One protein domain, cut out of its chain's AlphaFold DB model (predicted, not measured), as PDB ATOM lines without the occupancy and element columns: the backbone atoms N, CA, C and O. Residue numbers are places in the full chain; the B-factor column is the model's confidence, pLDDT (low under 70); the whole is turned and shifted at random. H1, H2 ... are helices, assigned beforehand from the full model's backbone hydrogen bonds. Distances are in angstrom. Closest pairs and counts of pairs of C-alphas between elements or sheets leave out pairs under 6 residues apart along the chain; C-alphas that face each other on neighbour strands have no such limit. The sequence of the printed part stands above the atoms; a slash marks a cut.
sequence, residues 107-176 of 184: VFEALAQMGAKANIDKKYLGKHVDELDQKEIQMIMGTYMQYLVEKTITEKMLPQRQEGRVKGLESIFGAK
ATOM      1  N   VAL A 107     240.174 298.131 416.760       93.94
ATOM      2  CA  VAL A 107     241.192 299.160 416.466       93.94
ATOM      3  C   VAL A 107     241.670 299.848 417.745       93.94
ATOM      4  O   VAL A 107     242.860 300.117 417.900       93.94
ATOM      5  N   PHE A 108     240.769 300.076 418.703       91.56
ATOM      6  CA  PHE A 108     241.137 300.705 419.966       91.56
ATOM      7  C   PHE A 108     242.058 299.867 420.841       91.56
ATOM      8  O   PHE A 108     243.011 300.400 421.408       91.56
ATOM      9  N   GLU A 109     241.810 298.562 420.927       92.38
ATOM     10  CA  GLU A 109     242.663 297.661 421.696       92.38
ATOM     11  C   GLU A 109     244.023 297.513 421.015       92.38
ATOM     12  O   GLU A 109     245.050 297.542 421.690       92.38
ATOM     13  N   ALA A 110     244.040 297.425 419.681       92.81
ATOM     14  CA  ALA A 110     245.262 297.360 418.885       92.81
ATOM     15  C   ALA A 110     246.170 298.578 419.133       92.81
ATOM     16  O   ALA A 110     247.361 298.426 419.406       92.81
ATOM     17  N   LEU A 111     245.606 299.790 419.106       90.69
ATOM     18  CA  LEU A 111     246.336 301.026 419.409       90.69
ATOM     19  C   LEU A 111     246.803 301.079 420.873       90.69
ATOM     20  O   LEU A 111     247.949 301.450 421.139       90.69
ATOM     21  N   ALA A 112     245.955 300.660 421.817       88.44
ATOM     22  CA  ALA A 112     246.296 300.620 423.238       88.44
ATOM     23  C   ALA A 112     247.453 299.651 423.540       88.44
ATOM     24  O   ALA A 112     248.308 299.971 424.366       88.44
ATOM     25  N   GLN A 113     247.546 298.512 422.838       86.56
ATOM     26  CA  GLN A 113     248.680 297.586 422.979       86.56
ATOM     27  C   GLN A 113     250.029 298.219 422.616       86.56
ATOM     28  O   GLN A 113     251.055 297.804 423.148       86.56
ATOM     29  N   MET A 114     250.032 299.231 421.747       87.88
ATOM     30  CA  MET A 114     251.230 299.992 421.379       87.88
ATOM     31  C   MET A 114     251.452 301.225 422.270       87.88
ATOM     32  O   MET A 114     252.410 301.964 422.067       87.88
ATOM     33  N   GLY A 115     250.590 301.461 423.265       83.69
ATOM     34  CA  GLY A 115     250.699 302.587 424.195       83.69
ATOM     35  C   GLY A 115     250.067 303.893 423.709       83.69
ATOM     36  O   GLY A 115     250.372 304.943 424.280       83.69
ATOM     37  N   ALA A 116     249.200 303.856 422.689       84.56
ATOM     38  CA  ALA A 116     248.425 305.028 422.281       84.56
ATOM     39  C   ALA A 116     247.476 305.474 423.406       84.56
ATOM     40  O   ALA A 116     246.845 304.648 424.068       84.56
ATOM     41  N   LYS A 117     247.380 306.788 423.618       78.19
ATOM     42  CA  LYS A 117     246.581 307.435 424.672       78.19
ATOM     43  C   LYS A 117     245.467 308.323 424.117       78.19
ATOM     44  O   LYS A 117     244.593 308.728 424.880       78.19
ATOM     45  N   ALA A 118     245.499 308.662 422.829       72.25
ATOM     46  CA  ALA A 118     244.471 309.483 422.203       72.25
ATOM     47  C   ALA A 118     243.109 308.769 422.130       72.25
ATOM     48  O   ALA A 118     243.024 307.570 421.867       72.25
ATOM     49  N   ASN A 119     242.031 309.543 422.298       81.69
ATOM     50  CA  ASN A 119     240.681 309.089 421.962       81.69
ATOM     51  C   ASN A 119     240.605 308.777 420.469       81.69
ATOM     52  O   ASN A 119     241.212 309.482 419.672       81.69
ATOM     53  N   ILE A 120     239.829 307.771 420.087       84.38
ATOM     54  CA  ILE A 120     239.747 307.311 418.698       84.38
ATOM     55  C   ILE A 120     238.659 308.057 417.937       84.38
ATOM     56  O   ILE A 120     237.599 308.368 418.484       84.38
ATOM     57  N   ASP A 121     238.931 308.345 416.667       87.50
ATOM     58  CA  ASP A 121     237.964 308.929 415.748       87.50
ATOM     59  C   ASP A 121     236.727 308.023 415.650       87.50
ATOM     60  O   ASP A 121     236.821 306.800 415.498       87.50
ATOM     61  N   LYS A 122     235.544 308.642 415.699       87.81
ATOM     62  CA  LYS A 122     234.248 307.961 415.634       87.81
ATOM     63  C   LYS A 122     234.141 306.998 414.449       87.81
ATOM     64  O   LYS A 122     233.480 305.974 414.585       87.81
ATOM     65  N   LYS A 123     234.810 307.267 413.320       90.69
ATOM     66  CA  LYS A 123     234.786 306.386 412.134       90.69
ATOM     67  C   LYS A 123     235.468 305.024 412.332       90.69
ATOM     68  O   LYS A 123     235.261 304.132 411.509       90.69
ATOM     69  N   TYR A 124     236.287 304.872 413.374       91.19
ATOM     70  CA  TYR A 124     236.953 303.615 413.734       91.19
ATOM     71  C   TYR A 124     236.338 302.942 414.967       91.19
ATOM     72  O   TYR A 124     236.741 301.835 415.322       91.19
ATOM     73  N   LEU A 125     235.354 303.572 415.620       88.19
ATOM     74  CA  LEU A 125     234.639 302.945 416.728       88.19
ATOM     75  C   LEU A 125     233.877 301.713 416.232       88.19
ATOM     76  O   LEU A 125     233.168 301.767 415.230       88.19
ATOM     77  N   GLY A 126     234.042 300.597 416.941       88.38
ATOM     78  CA  GLY A 126     233.430 299.315 416.586       88.38
ATOM     79  C   GLY A 126     234.084 298.590 415.406       88.38
ATOM     80  O   GLY A 126     233.666 297.477 415.104       88.38
ATOM     81  N   LYS A 127     235.105 299.178 414.766       94.06
ATOM     82  CA  LYS A 127     235.892 298.497 413.736       94.06
ATOM     83  C   LYS A 127     237.010 297.669 414.346       94.06
ATOM     84  O   LYS A 127     237.576 298.012 415.392       94.06
ATOM     85  N   HIS A 128     237.384 296.635 413.620       95.00
ATOM     86  CA  HIS A 128     238.584 295.853 413.854       95.00
ATOM     87  C   HIS A 128     239.658 296.175 412.821       95.00
ATOM     88  O   HIS A 128     239.391 296.805 411.799       95.00
ATOM     89  N   VAL A 129     240.894 295.771 413.104       95.00
ATOM     90  CA  VAL A 129     242.030 296.078 412.229       95.00
ATOM     91  C   VAL A 129     241.851 295.467 410.837       95.00
ATOM     92  O   VAL A 129     242.074 296.157 409.851       95.00
ATOM     93  N   ASP A 130     241.383 294.224 410.737       94.62
ATOM     94  CA  ASP A 130     241.097 293.530 409.472       94.62
ATOM     95  C   ASP A 130     239.945 294.138 408.646       94.62
ATOM     96  O   ASP A 130     239.759 293.766 407.489       94.62
ATOM     97  N   GLU A 131     239.196 295.086 409.212       95.12
ATOM     98  CA  GLU A 131     238.086 295.802 408.565       95.12
ATOM     99  C   GLU A 131     238.494 297.197 408.051       95.12
ATOM    100  O   GLU A 131     237.670 297.930 407.495       95.12
ATOM    101  N   LEU A 132     239.752 297.595 408.265       94.12
ATOM    102  CA  LEU A 132     240.313 298.852 407.773       94.12
ATOM    103  C   LEU A 132     240.669 298.773 406.284       94.12
ATOM    104  O   LEU A 132     240.693 297.698 405.679       94.12
ATOM    105  N   ASP A 133     240.971 299.920 405.670       94.19
ATOM    106  CA  ASP A 133     241.508 299.895 404.311       94.19
ATOM    107  C   ASP A 133     242.932 299.307 404.280       94.19
ATOM    108  O   ASP A 133     243.649 299.272 405.281       94.19
ATOM    109  N   GLN A 134     243.377 298.831 403.115       92.69
ATOM    110  CA  GLN A 134     244.663 298.137 403.001       92.69
ATOM    111  C   GLN A 134     245.858 298.996 403.450       92.69
ATOM    112  O   GLN A 134     246.827 298.462 403.997       92.69
ATOM    113  N   LYS A 135     245.807 300.314 403.235       93.25
ATOM    114  CA  LYS A 135     246.884 301.232 403.619       93.25
ATOM    115  C   LYS A 135     246.910 301.414 405.136       93.25
ATOM    116  O   LYS A 135     247.986 301.409 405.732       93.25
ATOM    117  N   GLU A 136     245.745 301.544 405.756       93.00
ATOM    118  CA  GLU A 136     245.563 301.609 407.205       93.00
ATOM    119  C   GLU A 136     246.007 300.306 407.881       93.00
ATOM    120  O   GLU A 136     246.774 300.363 408.845       93.00
ATOM    121  N   ILE A 137     245.628 299.146 407.330       93.19
ATOM    122  CA  ILE A 137     246.091 297.825 407.787       93.19
ATOM    123  C   ILE A 137     247.615 297.766 407.749       93.19
ATOM    124  O   ILE A 137     248.248 297.466 408.757       93.19
ATOM    125  N   GLN A 138     248.229 298.073 406.603       91.38
ATOM    126  CA  GLN A 138     249.688 298.030 406.461       91.38
ATOM    127  C   GLN A 138     250.389 298.939 407.469       91.38
ATOM    128  O   GLN A 138     251.414 298.562 408.036       91.38
ATOM    129  N   MET A 139     249.827 300.118 407.718       90.69
ATOM    130  CA  MET A 139     250.392 301.082 408.647       90.69
ATOM    131  C   MET A 139     250.315 300.609 410.099       90.69
ATOM    132  O   MET A 139     251.333 300.624 410.797       90.69
ATOM    133  N   ILE A 140     249.138 300.176 410.561       92.75
ATOM    134  CA  ILE A 140     248.961 299.753 411.953       92.75
ATOM    135  C   ILE A 140     249.701 298.440 412.229       92.75
ATOM    136  O   ILE A 140     250.411 298.341 413.227       92.75
ATOM    137  N   MET A 141     249.641 297.482 411.297       92.31
ATOM    138  CA  MET A 141     250.383 296.221 411.378       92.31
ATOM    139  C   MET A 141     251.890 296.466 411.382       92.31
ATOM    140  O   MET A 141     252.592 295.944 412.243       92.31
ATOM    141  N   GLY A 142     252.398 297.274 410.445       90.25
ATOM    142  CA  GLY A 142     253.824 297.590 410.364       90.25
ATOM    143  C   GLY A 142     254.334 298.288 411.626       90.25
ATOM    144  O   GLY A 142     255.410 297.953 412.125       90.25
ATOM    145  N   THR A 143     253.536 299.199 412.189       89.38
ATOM    146  CA  THR A 143     253.869 299.867 413.455       89.38
ATOM    147  C   THR A 143     253.899 298.884 414.618       89.38
ATOM    148  O   THR A 143     254.859 298.900 415.387       89.38
ATOM    149  N   TYR A 144     252.909 297.995 414.718       91.06
ATOM    150  CA  TYR A 144     252.861 296.989 415.775       91.06
ATOM    151  C   TYR A 144     254.032 296.009 415.703       91.06
ATOM    152  O   TYR A 144     254.660 295.749 416.724       91.06
ATOM    153  N   MET A 145     254.393 295.517 414.512       89.56
ATOM    154  CA  MET A 145     255.523 294.589 414.383       89.56
ATOM    155  C   MET A 145     256.833 295.234 414.805       89.56
ATOM    156  O   MET A 145     257.621 294.608 415.511       89.56
ATOM    157  N   GLN A 146     257.059 296.499 414.447       84.94
ATOM    158  CA  GLN A 146     258.253 297.168 414.939       84.94
ATOM    159  C   GLN A 146     258.186 297.457 416.438       84.94
ATOM    160  O   GLN A 146     259.193 297.316 417.123       84.94
ATOM    161  N   TYR A 147     257.017 297.831 416.959       86.31
ATOM    162  CA  TYR A 147     256.828 297.994 418.397       86.31
ATOM    163  C   TYR A 147     257.166 296.699 419.148       86.31
ATOM    164  O   TYR A 147     257.886 296.746 420.140       86.31
ATOM    165  N   LEU A 148     256.717 295.545 418.648       86.00
ATOM    166  CA  LEU A 148     257.002 294.232 419.222       86.00
ATOM    167  C   LEU A 148     258.506 293.913 419.185       86.00
ATOM    168  O   LEU A 148     259.073 293.510 420.202       86.00
ATOM    169  N   VAL A 149     259.164 294.168 418.050       85.12
ATOM    170  CA  VAL A 149     260.621 294.019 417.888       85.12
ATOM    171  C   VAL A 149     261.384 294.892 418.876       85.12
ATOM    172  O   VAL A 149     262.255 294.398 419.585       85.12
ATOM    173  N   GLU A 150     261.046 296.175 418.971       79.81
ATOM    174  CA  GLU A 150     261.699 297.101 419.898       79.81
ATOM    175  C   GLU A 150     261.437 296.712 421.357       79.81
ATOM    176  O   GLU A 150     262.365 296.672 422.156       79.81
ATOM    177  N   LYS A 151     260.196 296.373 421.713       79.06
ATOM    178  CA  LYS A 151     259.839 295.965 423.076       79.06
ATOM    179  C   LYS A 151     260.635 294.740 423.532       79.06
ATOM    180  O   LYS A 151     261.080 294.717 424.673       79.06
ATOM    181  N   THR A 152     260.802 293.755 422.653       77.25
ATOM    182  CA  THR A 152     261.383 292.452 423.008       77.25
ATOM    183  C   THR A 152     262.907 292.428 422.867       77.25
ATOM    184  O   THR A 152     263.583 291.882 423.727       77.25
ATOM    185  N   ILE A 153     263.472 293.041 421.815       74.06
ATOM    186  CA  ILE A 153     264.932 293.046 421.599       74.06
ATOM    187  C   ILE A 153     265.629 294.028 422.523       74.06
ATOM    188  O   ILE A 153     266.691 293.716 423.062       74.06
ATOM    189  N   THR A 154     265.129 295.264 422.614       64.12
ATOM    190  CA  THR A 154     265.982 296.322 423.149       64.12
ATOM    191  C   THR A 154     265.856 296.498 424.648       64.12
ATOM    192  O   THR A 154     266.834 296.992 425.197       64.12
ATOM    193  N   GLU A 155     264.730 296.145 425.292       54.94
ATOM    194  CA  GLU A 155     264.344 296.364 426.716       54.94
ATOM    195  C   GLU A 155     264.706 297.745 427.348       54.94
ATOM    196  O   GLU A 155     264.247 298.072 428.440       54.94
ATOM    197  N   LYS A 156     265.502 298.604 426.691       48.69
ATOM    198  CA  LYS A 156     266.269 299.719 427.266       48.69
ATOM    199  C   LYS A 156     266.589 300.895 426.316       48.69
ATOM    200  O   LYS A 156     267.121 301.879 426.816       48.69
ATOM    201  N   MET A 157     266.257 300.913 425.015       44.97
ATOM    202  CA  MET A 157     266.420 302.115 424.142       44.97
ATOM    203  C   MET A 157     265.425 302.088 422.961       44.97
ATOM    204  O   MET A 157     265.266 301.034 422.357       44.97
ATOM    205  N   LEU A 158     264.716 303.135 422.503       53.12
ATOM    206  CA  LEU A 158     264.597 304.575 422.790       53.12
ATOM    207  C   LEU A 158     263.090 304.881 422.971       53.12
ATOM    208  O   LEU A 158     262.367 304.837 421.969       53.12
ATOM    209  N   PRO A 159     262.606 305.259 424.170       58.03
ATOM    210  CA  PRO A 159     261.198 305.619 424.393       58.03
ATOM    211  C   PRO A 159     260.670 306.640 423.372       58.03
ATOM    212  O   PRO A 159     259.545 306.542 422.903       58.03
ATOM    213  N   GLN A 160     261.539 307.559 422.939       59.31
ATOM    214  CA  GLN A 160     261.233 308.603 421.960       59.31
ATOM    215  C   GLN A 160     260.870 308.065 420.562       59.31
ATOM    216  O   GLN A 160     260.041 308.663 419.877       59.31
ATOM    217  N   ARG A 161     261.464 306.944 420.117       63.19
ATOM    218  CA  ARG A 161     261.153 306.342 418.805       63.19
ATOM    219  C   ARG A 161     259.815 305.612 418.833       63.19
ATOM    220  O   ARG A 161     259.037 305.759 417.894       63.19
ATOM    221  N   GLN A 162     259.538 304.886 419.916       65.06
ATOM    222  CA  GLN A 162     258.238 304.254 420.149       65.06
ATOM    223  C   GLN A 162     257.139 305.320 420.216       65.06
ATOM    224  O   GLN A 162     256.166 305.263 419.469       65.06
ATOM    225  N   GLU A 163     257.355 306.360 421.024       66.19
ATOM    226  CA  GLU A 163     256.407 307.457 421.201       66.19
ATOM    227  C   GLU A 163     256.133 308.212 419.891       66.19
ATOM    228  O   GLU A 163     254.982 308.517 419.590       66.19
ATOM    229  N   GLY A 164     257.156 308.469 419.067       67.56
ATOM    230  CA  GLY A 164     256.991 309.141 417.774       67.56
ATOM    231  C   GLY A 164     256.134 308.353 416.775       67.56
ATOM    232  O   GLY A 164     255.279 308.935 416.107       67.56
ATOM    233  N   ARG A 165     256.315 307.028 416.692       74.88
ATOM    234  CA  ARG A 165     255.506 306.164 415.809       74.88
ATOM    235  C   ARG A 165     254.060 306.079 416.284       74.88
ATOM    236  O   ARG A 165     253.141 306.217 415.481       74.88
ATOM    237  N   VAL A 166     253.871 305.899 417.592       76.62
ATOM    238  CA  VAL A 166     252.544 305.838 418.215       76.62
ATOM    239  C   VAL A 166     251.801 307.157 418.009       76.62
ATOM    240  O   VAL A 166     250.658 307.135 417.567       76.62
ATOM    241  N   LYS A 167     252.471 308.305 418.176       77.19
ATOM    242  CA  LYS A 167     251.919 309.631 417.840       77.19
ATOM    243  C   LYS A 167     251.515 309.759 416.369       77.19
ATOM    244  O   LYS A 167     250.508 310.391 416.058       77.19
ATOM    245  N   GLY A 168     252.271 309.145 415.459       76.75
ATOM    246  CA  GLY A 168     251.902 309.048 414.044       76.75
ATOM    247  C   GLY A 168     250.559 308.339 413.844       76.75
ATOM    248  O   GLY A 168     249.695 308.860 413.138       76.75
ATOM    249  N   LEU A 169     250.334 307.214 414.527       80.50
ATOM    250  CA  LEU A 169     249.037 306.530 414.518       80.50
ATOM    251  C   LEU A 169     247.941 307.371 415.179       80.50
ATOM    252  O   LEU A 169     246.848 307.475 414.631       80.50
ATOM    253  N   GLU A 170     248.220 308.023 416.306       81.25
ATOM    254  CA  GLU A 170     247.260 308.915 416.970       81.25
ATOM    255  C   GLU A 170     246.823 310.073 416.062       81.25
ATOM    256  O   GLU A 170     245.667 310.474 416.097       81.25
ATOM    257  N   SER A 171     247.696 310.575 415.186       79.69
ATOM    258  CA  SER A 171     247.325 311.623 414.223       79.69
ATOM    259  C   SER A 171     246.346 311.162 413.129       79.69
ATOM    260  O   SER A 171     245.682 311.989 412.501       79.69
ATOM    261  N   ILE A 172     246.250 309.848 412.903       78.62
ATOM    262  CA  ILE A 172     245.458 309.225 411.832       78.62
ATOM    263  C   ILE A 172     244.176 308.611 412.392       78.62
ATOM    264  O   ILE A 172     243.095 308.810 411.835       78.62
ATOM    265  N   PHE A 173     244.308 307.883 413.500       82.19
ATOM    266  CA  PHE A 173     243.228 307.163 414.162       82.19
ATOM    267  C   PHE A 173     242.607 307.936 415.324       82.19
ATOM    268  O   PHE A 173     241.506 307.595 415.756       82.19
ATOM    269  N   GLY A 174     243.289 308.956 415.843       77.25
ATOM    270  CA  GLY A 174     242.806 309.758 416.954       77.25
ATOM    271  C   GLY A 174     241.749 310.776 416.535       77.25
ATOM    272  O   GLY A 174     241.758 311.311 415.425       77.25
ATOM    273  N   ALA A 175     240.834 311.071 417.452       76.62
ATOM    274  CA  ALA A 175     239.874 312.146 417.310       76.62
ATOM    275  C   ALA A 175     240.623 313.481 417.221       76.62
ATOM    276  O   ALA A 175     241.422 313.827 418.097       76.62
ATOM    277  N   LYS A 176     240.358 314.245 416.160       76.00
ATOM    278  CA  LYS A 176     240.917 315.592 416.030       76.00
ATOM    279  C   LYS A 176     240.313 316.497 417.110       76.00
ATOM    280  O   LYS A 176     239.124 316.352 417.402       76.00
TER     281      LYS A 176
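Overview. This is residues 107 to 176 of the 184 residues of an uncharacterized protein of Nanoarchaeota archaeon (UniProt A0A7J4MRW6). The long helix H2 and the shorter H3 form a helical hairpin, side by side, and the short helix H1 runs alongside it. The long link from H1 to H2 loops round the end away from the hairpin's turn, where residues 152 to 157 stick out. The 70 printed residues hold three named helices, H1, H2 and H3 in chain order, and no named strand: all helix, compact, radius of gyration of the C-alphas 12.0 A, spans 35 by 22 by 17 A.

Arrangement. H2, residues 134 to 154, touches H3, residues 159 to 173, at a shallow tilt of 17 degrees, opposite ways; the closest C-alphas, of Tyr 147 and Gln 162, are 6.7 A apart. H1, residues 107 to 113, is close to H3 but not clearly touching: the closest C-alphas, of Leu 111 and Leu 169, are 7.8 A apart. H1 and H2 are near each other. Every O i to N i+4 pair is within hydrogen-bond range in H1 and H2, and 10 of 11 in H3.

Along the chain. H2 measures 29.4 A from C-alpha 134 at (244.663, 298.137, 403.001); H3 measures 20.7 A, ending at C-alpha 173 (243.228, 307.163, 414.162); H1 measures 10.0 A.

Size, cuts and confidence. The C-alphas farthest apart, of Lys 123 and Lys 156, are 35.6 A apart. The printed part has no cut. The link from H1 to H2 is long, 20 residues. Residues 154 to 164 have pLDDT under 70.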